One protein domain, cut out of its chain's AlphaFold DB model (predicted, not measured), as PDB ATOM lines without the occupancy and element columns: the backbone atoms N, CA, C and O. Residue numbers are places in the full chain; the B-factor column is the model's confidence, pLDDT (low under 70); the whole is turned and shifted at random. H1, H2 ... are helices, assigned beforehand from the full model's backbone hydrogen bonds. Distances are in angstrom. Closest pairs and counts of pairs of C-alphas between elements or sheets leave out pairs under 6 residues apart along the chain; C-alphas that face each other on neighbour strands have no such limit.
ATOM      1  N   PHE A   2      34.952  -1.096  38.810       89.50
ATOM      2  CA  PHE A   2      35.237  -1.759  37.522       89.50
ATOM      3  C   PHE A   2      36.133  -1.001  36.521       89.50
ATOM      4  O   PHE A   2      37.044  -1.596  35.961       89.50
ATOM      5  N   ARG A   3      35.966   0.322  36.350       91.19
ATOM      6  CA  ARG A   3      36.815   1.121  35.444       91.19
ATOM      7  C   ARG A   3      38.325   0.981  35.695       91.19
ATOM      8  O   ARG A   3      39.089   0.996  34.737       91.19
ATOM      9  N   THR A   4      38.755   0.820  36.947       93.06
ATOM     10  CA  THR A   4      40.172   0.608  37.290       93.06
ATOM     11  C   THR A   4      40.676  -0.745  36.786       93.06
ATOM     12  O   THR A   4      41.844  -0.859  36.429       93.06
ATOM     13  N   TRP A   5      39.807  -1.759  36.700       95.75
ATOM     14  CA  TRP A   5      40.177  -3.102  36.246       95.75
ATOM     15  C   TRP A   5      40.659  -3.123  34.789       95.75
ATOM     16  O   TRP A   5      41.623  -3.818  34.491       95.75
ATOM     17  N   PHE A   6      40.083  -2.299  33.906       95.19
ATOM     18  CA  PHE A   6      40.570  -2.174  32.524       95.19
ATOM     19  C   PHE A   6      42.046  -1.769  32.462       95.19
ATOM     20  O   PHE A   6      42.804  -2.342  31.685       95.19
ATOM     21  N   GLY A   7      42.473  -0.843  33.328       92.94
ATOM     22  CA  GLY A   7      43.876  -0.438  33.428       92.94
ATOM     23  C   GLY A   7      44.797  -1.557  33.922       92.94
ATOM     24  O   GLY A   7      45.960  -1.587  33.538       92.94
ATOM     25  N   LEU A   8      44.282  -2.502  34.717       93.75
ATOM     26  CA  LEU A   8      45.045  -3.675  35.161       93.75
ATOM     27  C   LEU A   8      45.285  -4.675  34.036       93.75
ATOM     28  O   LEU A   8      46.329  -5.314  34.009       93.75
ATOM     29  N   GLN A   9      44.313  -4.819  33.136       95.12
ATOM     30  CA  GLN A   9      44.363  -5.802  32.054       95.12
ATOM     31  C   GLN A   9      44.823  -5.212  30.712       95.12
ATOM     32  O   GLN A   9      44.900  -5.937  29.728       95.12
ATOM     33  N   GLY A  10      45.097  -3.904  30.644       94.38
ATOM     34  CA  GLY A  10      45.466  -3.228  29.394       94.38
ATOM     35  C   GLY A  10      44.323  -3.144  28.375       94.38
ATOM     36  O   GLY A  10      44.567  -3.130  27.172       94.38
ATOM     37  N   LEU A  11      43.072  -3.107  28.841       94.19
ATOM     38  CA  LEU A  11      41.879  -3.132  27.994       94.19
ATOM     39  C   LEU A  11      41.296  -1.729  27.777       94.19
ATOM     40  O   LEU A  11      41.345  -0.860  28.650       94.19
ATOM     41  N   CYS A  12      40.674  -1.516  26.617       93.00
ATOM     42  CA  CYS A  12      39.872  -0.322  26.364       93.00
ATOM     43  C   CYS A  12      38.521  -0.429  27.090       93.00
ATOM     44  O   CYS A  12      37.874  -1.470  27.039       93.00
ATOM     45  N   LYS A  13      38.066   0.655  27.731       91.81
ATOM     46  CA  LYS A  13      36.767   0.686  28.434       91.81
ATOM     47  C   LYS A  13      35.561   0.901  27.507       91.81
ATOM     48  O   LYS A  13      34.439   0.670  27.941       91.81
ATOM     49  N   LEU A  14      35.765   1.421  26.292       92.19
ATOM     50  CA  LEU A  14      34.661   1.814  25.402       92.19
ATOM     51  C   LEU A  14      33.776   0.625  24.994       92.19
ATOM     52  O   LEU A  14      32.561   0.764  25.092       92.19
ATOM     53  N   PRO A  15      34.324  -0.568  24.672       91.31
ATOM     54  CA  PRO A  15      33.498  -1.734  24.360       91.31
ATOM     55  C   PRO A  15      32.564  -2.166  25.498       91.31
ATOM     56  O   PRO A  15      31.604  -2.878  25.252       91.31
ATOM     57  N   TRP A  16      32.827  -1.762  26.747       91.50
ATOM     58  CA  TRP A  16      31.900  -2.018  27.848       91.50
ATOM     59  C   TRP A  16      30.686  -1.083  27.836       91.50
ATOM     60  O   TRP A  16      29.583  -1.566  28.058       91.50
ATOM     61  N   ASN A  17      30.890   0.222  27.636       85.31
ATOM     62  CA  ASN A  17      29.911   1.252  28.010       85.31
ATOM     63  C   ASN A  17      29.313   2.026  26.825       85.31
ATOM     64  O   ASN A  17      28.315   2.712  27.014       85.31
ATOM     65  N   ASP A  18      29.929   1.980  25.643       87.25
ATOM     66  CA  ASP A  18      29.504   2.818  24.510       87.25
ATOM     67  C   ASP A  18      28.549   2.093  23.554       87.25
ATOM     68  O   ASP A  18      27.859   2.728  22.761       87.25
ATOM     69  N   ILE A  19      28.500   0.764  23.629       87.44
ATOM     70  CA  ILE A  19      27.554  -0.081  22.905       87.44
ATOM     71  C   ILE A  19      26.951  -1.005  23.955       87.44
ATOM     72  O   ILE A  19      27.693  -1.588  24.739       87.44
ATOM     73  N   GLU A  20      25.630  -1.114  23.999       92.94
ATOM     74  CA  GLU A  20      24.931  -2.026  24.903       92.94
ATOM     75  C   GLU A  20      24.225  -3.114  24.080       92.94
ATOM     76  O   GLU A  20      23.771  -2.830  22.964       92.94
ATOM     77  N   PRO A  21      24.111  -4.352  24.594       94.06
ATOM     78  CA  PRO A  21      23.282  -5.381  23.976       94.06
ATOM     79  C   PRO A  21      21.835  -4.905  23.804       94.06
ATOM     80  O   PRO A  21      21.311  -4.172  24.644       94.06
ATOM     81  N   ALA A  22      21.158  -5.356  22.746       95.50
ATOM     82  CA  ALA A  22      19.790  -4.923  22.438       95.50
ATOM     83  C   ALA A  22      18.788  -5.211  23.576       95.50
ATOM     84  O   ALA A  22      17.826  -4.471  23.758       95.50
ATOM     85  N   ASN A  23      19.040  -6.258  24.361       95.81
ATOM     86  CA  ASN A  23      18.245  -6.686  25.511       95.81
ATOM     87  C   ASN A  23      18.774  -6.162  26.863       95.81
ATOM     88  O   ASN A  23      18.291  -6.588  27.908       95.81
ATOM     89  N   ASN A  24      19.753  -5.246  26.893       96.38
ATOM     90  CA  ASN A  24      20.374  -4.795  28.146       96.38
ATOM     91  C   ASN A  24      19.361  -4.211  29.148       96.38
ATOM     92  O   ASN A  24      19.482  -4.431  30.355       96.38
ATOM     93  N   ALA A  25      18.341  -3.508  28.647       96.31
ATOM     94  CA  ALA A  25      17.284  -2.899  29.454       96.31
ATOM     95  C   ALA A  25      16.441  -3.915  30.247       96.31
ATOM     96  O   ALA A  25      15.812  -3.538  31.232       96.31
ATOM     97  N   GLU A  26      16.441  -5.187  29.840       97.19
ATOM     98  CA  GLU A  26      15.688  -6.274  30.478       97.19
ATOM     99  C   GLU A  26      16.489  -6.981  31.586       97.19
ATOM    100  O   GLU A  26      15.986  -7.894  32.234       97.19
ATOM    101  N   THR A  27      17.747  -6.586  31.804       95.50
ATOM    102  CA  THR A  27      18.628  -7.207  32.803       95.50
ATOM    103  C   THR A  27      18.431  -6.622  34.207       95.50
ATOM    104  O   THR A  27      17.901  -5.526  34.361       95.50
ATOM    105  N   ASP A  28      18.904  -7.321  35.248       94.00
ATOM    106  CA  ASP A  28      18.760  -6.876  36.648       94.00
ATOM    107  C   ASP A  28      19.460  -5.537  36.943       94.00
ATOM    108  O   ASP A  28      18.999  -4.738  37.759       94.00
ATOM    109  N   GLU A  29      20.604  -5.287  36.295       92.94
ATOM    110  CA  GLU A  29      21.397  -4.069  36.482       92.94
ATOM    111  C   GLU A  29      21.839  -3.470  35.132       92.94
ATOM    112  O   GLU A  29      23.041  -3.459  34.835       92.94
ATOM    113  N   PRO A  30      20.913  -2.913  34.322       93.75
ATOM    114  CA  PRO A  30      21.208  -2.445  32.964       93.75
ATOM    115  C   PRO A  30      22.324  -1.400  32.923       93.75
ATOM    116  O   PRO A  30      23.199  -1.439  32.062       93.75
ATOM    117  N   ALA A  31      22.380  -0.529  33.938       91.88
ATOM    118  CA  ALA A  31      23.412   0.499  34.085       91.88
ATOM    119  C   ALA A  31      24.844  -0.053  34.270       91.88
ATOM    120  O   ALA A  31      25.805   0.718  34.307       91.88
ATOM    121  N   LYS A  32      25.008  -1.369  34.451       91.50
ATOM    122  CA  LYS A  32      26.312  -2.042  34.534       91.50
ATOM    123  C   LYS A  32      26.646  -2.871  33.296       91.50
ATOM    124  O   LYS A  32      27.778  -3.349  33.221       91.50
ATOM    125  N   VAL A  33      25.715  -3.033  32.358       94.44
ATOM    126  CA  VAL A  33      25.865  -3.845  31.141       94.44
ATOM    127  C   VAL A  33      26.355  -5.271  31.473       94.44
ATOM    128  O   VAL A  33      27.500  -5.635  31.183       94.44
ATOM    129  N   PRO A  34      25.546  -6.082  32.184       94.00
ATOM    130  CA  PRO A  34      26.011  -7.297  32.857       94.00
ATOM    131  C   PRO A  34      26.514  -8.393  31.913       94.00
ATOM    132  O   PRO A  34      27.346  -9.199  32.344       94.00
ATOM    133  N   GLU A  35      26.044  -8.422  30.663       94.88
ATOM    134  CA  GLU A  35      26.565  -9.304  29.612       94.88
ATOM    135  C   GLU A  35      28.017  -8.954  29.278       94.88
ATOM    136  O   GLU A  35      28.892  -9.811  29.327       94.88
ATOM    137  N   HIS A  36      28.319  -7.674  29.057       95.00
ATOM    138  CA  HIS A  36      29.683  -7.231  28.775       95.00
ATOM    139  C   HIS A  36      30.625  -7.558  29.932       95.00
ATOM    140  O   HIS A  36      31.736  -8.036  29.711       95.00
ATOM    141  N   VAL A  37      30.176  -7.370  31.178       94.81
ATOM    142  CA  VAL A  37      30.949  -7.778  32.362       94.81
ATOM    143  C   VAL A  37      31.243  -9.283  32.343       94.81
ATOM    144  O   VAL A  37      32.355  -9.676  32.693       94.81
ATOM    145  N   GLN A  38      30.284 -10.118  31.925       96.00
ATOM    146  CA  GLN A  38      30.500 -11.559  31.776       96.00
ATOM    147  C   GLN A  38      31.525 -11.865  30.675       96.00
ATOM    148  O   GLN A  38      32.464 -12.612  30.929       96.00
ATOM    149  N   ASN A  39      31.447 -11.193  29.527       95.62
ATOM    150  CA  ASN A  39      32.414 -11.367  28.439       95.62
ATOM    151  C   ASN A  39      33.858 -11.092  28.902       95.62
ATOM    152  O   ASN A  39      34.777 -11.819  28.537       95.62
ATOM    153  N   TYR A  40      34.084 -10.084  29.757       96.62
ATOM    154  CA  TYR A  40      35.417  -9.835  30.325       96.62
ATOM    155  C   TYR A  40      35.880 -10.923  31.297       96.62
ATOM    156  O   TYR A  40      37.076 -11.218  31.350       96.62
ATOM    157  N   VAL A  41      34.958 -11.521  32.057       97.50
ATOM    158  CA  VAL A  41      35.253 -12.688  32.899       97.50
ATOM    159  C   VAL A  41      35.686 -13.872  32.033       97.50
ATOM    160  O   VAL A  41      36.704 -14.506  32.328       97.50
ATOM    161  N   ASP A  42      34.957 -14.123  30.950       98.00
ATOM    162  CA  ASP A  42      35.196 -15.250  30.053       98.00
ATOM    163  C   ASP A  42      36.522 -15.082  29.301       98.00
ATOM    164  O   ASP A  42      37.356 -15.985  29.322       98.00
ATOM    165  N   ILE A  43      36.779 -13.898  28.730       96.62
ATOM    166  CA  ILE A  43      38.036 -13.578  28.034       96.62
ATOM    167  C   ILE A  43      39.233 -13.699  28.982       96.62
ATOM    168  O   ILE A  43      40.233 -14.325  28.630       96.62
ATOM    169  N   TYR A  44      39.149 -13.135  30.191       97.62
ATOM    170  CA  TYR A  44      40.233 -13.245  31.169       97.62
ATOM    171  C   TYR A  44      40.540 -14.709  31.496       97.62
ATOM    172  O   TYR A  44      41.704 -15.115  31.499       97.62
ATOM    173  N   THR A  45      39.498 -15.502  31.756       98.00
ATOM    174  CA  THR A  45      39.641 -16.914  32.127       98.00
ATOM    175  C   THR A  45      40.205 -17.727  30.962       98.00
ATOM    176  O   THR A  45      41.130 -18.511  31.164       98.00
ATOM    177  N   ALA A  46      39.726 -17.487  29.739       98.06
ATOM    178  CA  ALA A  46      40.186 -18.166  28.531       98.06
ATOM    179  C   ALA A  46      41.658 -17.868  28.204       98.06
ATOM    180  O   ALA A  46      42.399 -18.777  27.838       98.06
ATOM    181  N   ILE A  47      42.099 -16.616  28.355       97.31
ATOM    182  CA  ILE A  47      43.474 -16.210  28.026       97.31
ATOM    183  C   ILE A  47      44.463 -16.637  29.114       97.31
ATOM    184  O   ILE A  47      45.558 -17.109  28.815       97.31
ATOM    185  N   THR A  48      44.115 -16.429  30.385       97.31
ATOM    186  CA  THR A  48      45.067 -16.607  31.494       97.31
ATOM    187  C   THR A  48      45.028 -18.001  32.113       97.31
ATOM    188  O   THR A  48      45.933 -18.351  32.869       97.31
ATOM    189  N   GLY A  49      43.955 -18.761  31.871       97.69
ATOM    190  CA  GLY A  49      43.650 -20.003  32.581       97.69
ATOM    191  C   GLY A  49      43.323 -19.810  34.068       97.69
ATOM    192  O   GLY A  49      43.158 -20.793  34.788       97.69
ATOM    193  N   LYS A  50      43.253 -18.567  34.566       97.31
ATOM    194  CA  LYS A  50      42.988 -18.265  35.978       97.31
ATOM    195  C   LYS A  50      41.495 -18.032  36.202       97.31
ATOM    196  O   LYS A  50      40.868 -17.343  35.400       97.31
ATOM    197  N   PRO A  51      40.929 -18.530  37.313       97.12
ATOM    198  CA  PRO A  51      39.519 -18.331  37.602       97.12
ATOM    199  C   PRO A  51      39.222 -16.854  37.872       97.12
ATOM    200  O   PRO A  51      39.906 -16.195  38.661       97.12
ATOM    201  N   LEU A  52      38.149 -16.357  37.265       97.56
ATOM    202  CA  LEU A  52      37.584 -15.045  37.540       97.56
ATOM    203  C   LEU A  52      36.060 -15.152  37.594       97.56
ATOM    204  O   LEU A  52      35.452 -15.980  36.925       97.56
ATOM    205  N   ASN A  53      35.428 -14.319  38.409       97.25
ATOM    206  CA  ASN A  53      33.991 -14.094  38.376       97.25
ATOM    207  C   ASN A  53      33.712 -12.606  38.621       97.25
ATOM    208  O   ASN A  53      34.616 -11.843  38.962       97.25
ATOM    209  N   LYS A  54      32.453 -12.180  38.472       95.25
ATOM    210  CA  LYS A  54      32.069 -10.764  38.608       95.25
ATOM    211  C   LYS A  54      32.477 -10.165  39.963       95.25
ATOM    212  O   LYS A  54      32.871  -9.005  40.018       95.25
ATOM    213  N   LYS A  55      32.431 -10.950  41.046       95.38
ATOM    214  CA  LYS A  55      32.847 -10.516  42.387       95.38
ATOM    215  C   LYS A  55      34.368 -10.371  42.475       95.38
ATOM    216  O   LYS A  55      34.850  -9.293  42.815       95.38
ATOM    217  N   THR A  56      35.124 -11.409  42.123       96.06
ATOM    218  CA  THR A  56      36.594 -11.397  42.229       96.06
ATOM    219  C   THR A  56      37.244 -10.407  41.259       96.06
ATOM    220  O   THR A  56      38.288  -9.837  41.568       96.06
ATOM    221  N   LEU A  57      36.593 -10.108  40.132       96.38
ATOM    222  CA  LEU A  57      36.954  -9.017  39.223       96.38
ATOM    223  C   LEU A  57      36.891  -7.651  39.923       96.38
ATOM    224  O   LEU A  57      37.828  -6.851  39.827       96.38
ATOM    225  N   ILE A  58      35.818  -7.384  40.673       95.69
ATOM    226  CA  ILE A  58      35.700  -6.151  41.457       95.69
ATOM    227  C   ILE A  58      36.728  -6.122  42.591       95.69
ATOM    228  O   ILE A  58      37.327  -5.074  42.804       95.69
ATOM    229  N   GLU A  59      37.013  -7.248  43.247       95.94
ATOM    230  CA  GLU A  59      38.035  -7.335  44.304       95.94
ATOM    231  C   GLU A  59      39.458  -7.070  43.781       95.94
ATOM    232  O   GLU A  59      40.243  -6.385  44.438       95.94
ATOM    233  N   GLN A  60      39.808  -7.573  42.588       96.00
ATOM    234  CA  GLN A  60      41.072  -7.225  41.922       96.00
ATOM    235  C   GLN A  60      41.163  -5.713  41.684       96.00
ATOM    236  O   GLN A  60      42.195  -5.089  41.929       96.00
ATOM    237  N   SER A  61      40.060  -5.114  41.233       96.69
ATOM    238  CA  SER A  61      39.956  -3.676  41.006       96.69
ATOM    239  C   SER A  61      40.065  -2.861  42.301       96.69
ATOM    240  O   SER A  61      40.730  -1.825  42.338       96.69
ATOM    241  N   GLU A  62      39.435  -3.337  43.375       97.25
ATOM    242  CA  GLU A  62      39.381  -2.688  44.685       97.25
ATOM    243  C   GLU A  62      40.729  -2.629  45.385       97.25
ATOM    244  O   GLU A  62      41.087  -1.576  45.921       97.25
ATOM    245  N   ARG A  63      41.507  -3.709  45.298       96.44
ATOM    246  CA  ARG A  63      42.897  -3.746  45.756       96.44
ATOM    247  C   ARG A  63      43.708  -2.597  45.176       96.44
ATOM    248  O   ARG A  63      44.287  -1.807  45.920       96.44
ATOM    249  N   VAL A  64      43.713  -2.460  43.851       95.81
ATOM    250  CA  VAL A  64      44.551  -1.446  43.198       95.81
ATOM    251  C   VAL A  64      44.003  -0.037  43.388       95.81
ATOM    252  O   VAL A  64      44.780   0.898  43.559       95.81
ATOM    253  N   TYR A  65      42.684   0.131  43.446       97.06
ATOM    254  CA  TYR A  65      42.096   1.429  43.768       97.06
ATOM    255  C   TYR A  65      42.522   1.925  45.161       97.06
ATOM    256  O   TYR A  65      42.866   3.096  45.330       97.06
ATOM    257  N   ASN A  66      42.551   1.037  46.160       97.81
ATOM    258  CA  ASN A  66      43.043   1.373  47.496       97.81
ATOM    259  C   ASN A  66      44.557   1.623  47.506       97.81
ATOM    260  O   ASN A  66      44.999   2.585  48.128       97.81
ATOM    261  N   PHE A  67      45.343   0.845  46.757       97.31
ATOM    262  CA  PHE A  67      46.770   1.128  46.579       97.31
ATOM    263  C   PHE A  67      47.009   2.534  46.002       97.31
ATOM    264  O   PHE A  67      47.805   3.297  46.542       97.31
ATOM    265  N   GLN A  68      46.271   2.921  44.957       96.75
ATOM    266  CA  GLN A  68      46.333   4.263  44.366       96.75
ATOM    267  C   GLN A  68      45.956   5.352  45.378       96.75
ATOM    268  O   GLN A  68      46.628   6.380  45.450       96.75
ATOM    269  N   LYS A  69      44.924   5.124  46.203       97.62
ATOM    270  CA  LYS A  69      44.552   6.048  47.285       97.62
ATOM    271  C   LYS A  69      45.694   6.230  48.285       97.62
ATOM    272  O   LYS A  69      46.025   7.365  48.618       97.62
ATOM    273  N   VAL A  70      46.316   5.140  48.734       98.38
ATOM    274  CA  VAL A  70      47.451   5.195  49.669       98.38
ATOM    275  C   VAL A  70      48.677   5.838  49.023       98.38
ATOM    276  O   VAL A  70      49.378   6.609  49.675       98.38
ATOM    277  N   PHE A  71      48.905   5.613  47.731       98.06
ATOM    278  CA  PHE A  71      49.944   6.314  46.986       98.06
ATOM    279  C   PHE A  71      49.712   7.832  46.990       98.06
ATOM    280  O   PHE A  71      50.633   8.581  47.304       98.06
ATOM    281  N   CYS A  72      48.487   8.302  46.733       98.19
ATOM    282  CA  CYS A  72      48.164   9.727  46.852       98.19
ATOM    283  C   CYS A  72      48.453  10.257  48.263       98.19
ATOM    284  O   CYS A  72      49.085  11.307  48.387       98.19
ATOM    285  N   LEU A  73      48.069   9.508  49.309       98.12
ATOM    286  CA  LEU A  73      48.341   9.877  50.706       98.12
ATOM    287  C   LEU A  73      49.841  10.031  50.954       98.12
ATOM    288  O   LEU A  73      50.275  11.040  51.507       98.12
ATOM    289  N   ARG A  74      50.651   9.090  50.460       98.00
ATOM    290  CA  ARG A  74      52.118   9.168  50.515       98.00
ATOM    291  C   ARG A  74      52.658  10.431  49.842       98.00
ATOM    292  O   ARG A  74      53.624  11.004  50.335       98.00
ATOM    293  N   MET A  75      52.035  10.866  48.749       98.00
ATOM    294  CA  MET A  75      52.395  12.083  48.015       98.00
ATOM    295  C   MET A  75      51.829  13.371  48.641       98.00
ATOM    296  O   MET A  75      51.976  14.447  48.066       98.00
ATOM    297  N   GLY A  76      51.188  13.288  49.812       96.25
ATOM    298  CA  GLY A  76      50.639  14.437  50.536       96.25
ATOM    299  C   GLY A  76      49.245  14.875  50.078       96.25
ATOM    300  O   GLY A  76      48.835  15.998  50.377       96.25
ATOM    301  N   LYS A  77      48.512  14.019  49.353       96.19
ATOM    302  CA  LYS A  77      47.177  14.293  48.796       96.19
ATOM    303  C   LYS A  77      46.182  13.170  49.063       96.19
ATOM    304  O   LYS A  77      46.537  12.069  49.448       96.19
ATOM    305  N   GLY A  78      44.904  13.424  48.818       94.50
ATOM    306  CA  GLY A  78      43.863  12.409  48.917       94.50
ATOM    307  C   GLY A  78      43.336  12.223  50.334       94.50
ATOM    308  O   GLY A  78      42.891  11.127  50.661       94.50
TER     309      GLY A  78
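Overview. This is residues 2 to 78 of the 179 residues of the protein "Aldehyde ferredoxin oxidoreductase, domains 2 & 3" of Candidatus Cloacimonetes bacterium ADurb.Bin089 (UniProt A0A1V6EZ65). Picture two longer helices set nearly at a right angle, H3 and H4: H4 begins beside the first half of H3 and runs away from it as a long arm, and residues 71 to 76, of which 71 to 74 belong to H4, stick out free of the rest. The short helix H1 packs across H4 at residues 57 to 65, tiny H2 sits near the start of H3, and a long loop, residues 18 to 33, makes the end of the model opposite to the free end of H4. The printed part has 77 residues, with four named helices in the order H1, H2, H3, H4 and no named strand, and its class is all helix. It is loose, with a radius of gyration of the C-alphas of 14.5 A, and elongated, spanning 46 by 29 by 20 A.

Along the chain. Find C-alpha 2 at (35.237, -1.759, 37.522); there H1 begins, and it covers residues 2 to 9. Go on to residues 14 to 17 for H2, a helix of four residues. After a stretch with no named element, residues 18 to 33, look for C-alpha 34 at (26.011, -7.297, 32.857), where H3 starts; it runs over residues 34 to 48, 21.3 A from first to last C-alpha. H4 takes residues 54 to 74 and is the longest helix, 30.7 A from first to last C-alpha, ending with C-alpha 74 at (52.118, 9.168, 50.515).

Arrangement. Start from H1 and look across to H4: they touch, with residues 57 to 65 of H4 alone, and the closest C-alphas, those of Trp 5 and Ser 61, are 4.8 A apart. Their lines stand about perpendicular, at 86 degrees. H1 is apart from H2 and from H3. H2 is close to H3 but not clearly touching it; look at Trp 16 and His 36, whose C-alphas are the closest at 5.7 A. H2 and H4 are apart. H3 touches H4 through residues 37 to 41 of H3 and 54 to 57 of H4 alone, the closest C-alphas being those of Val 41 and Lys 54, 6.8 A apart. These two helices are about perpendicular, at 84 degrees. In the backbone of H3 every O i to N i+4 pair is within hydrogen-bond range; in H1 it is 2 of 4 and in H4 16 of 17, while H2 is too short for such a pair.

Size, cuts and confidence. Look for the two C-alphas farthest apart, those of Asn 23 and Gly 76, at 46.1 A. The printed part runs from residue 2 to 78 without a cut. The links from H1 to H2 and from H3 to H4 are tight, with 4 and 5 residues, and the link from H2 to H3 is long, with 16. The mean pLDDT of the printed part is 95.2, and no printed residue is under 70.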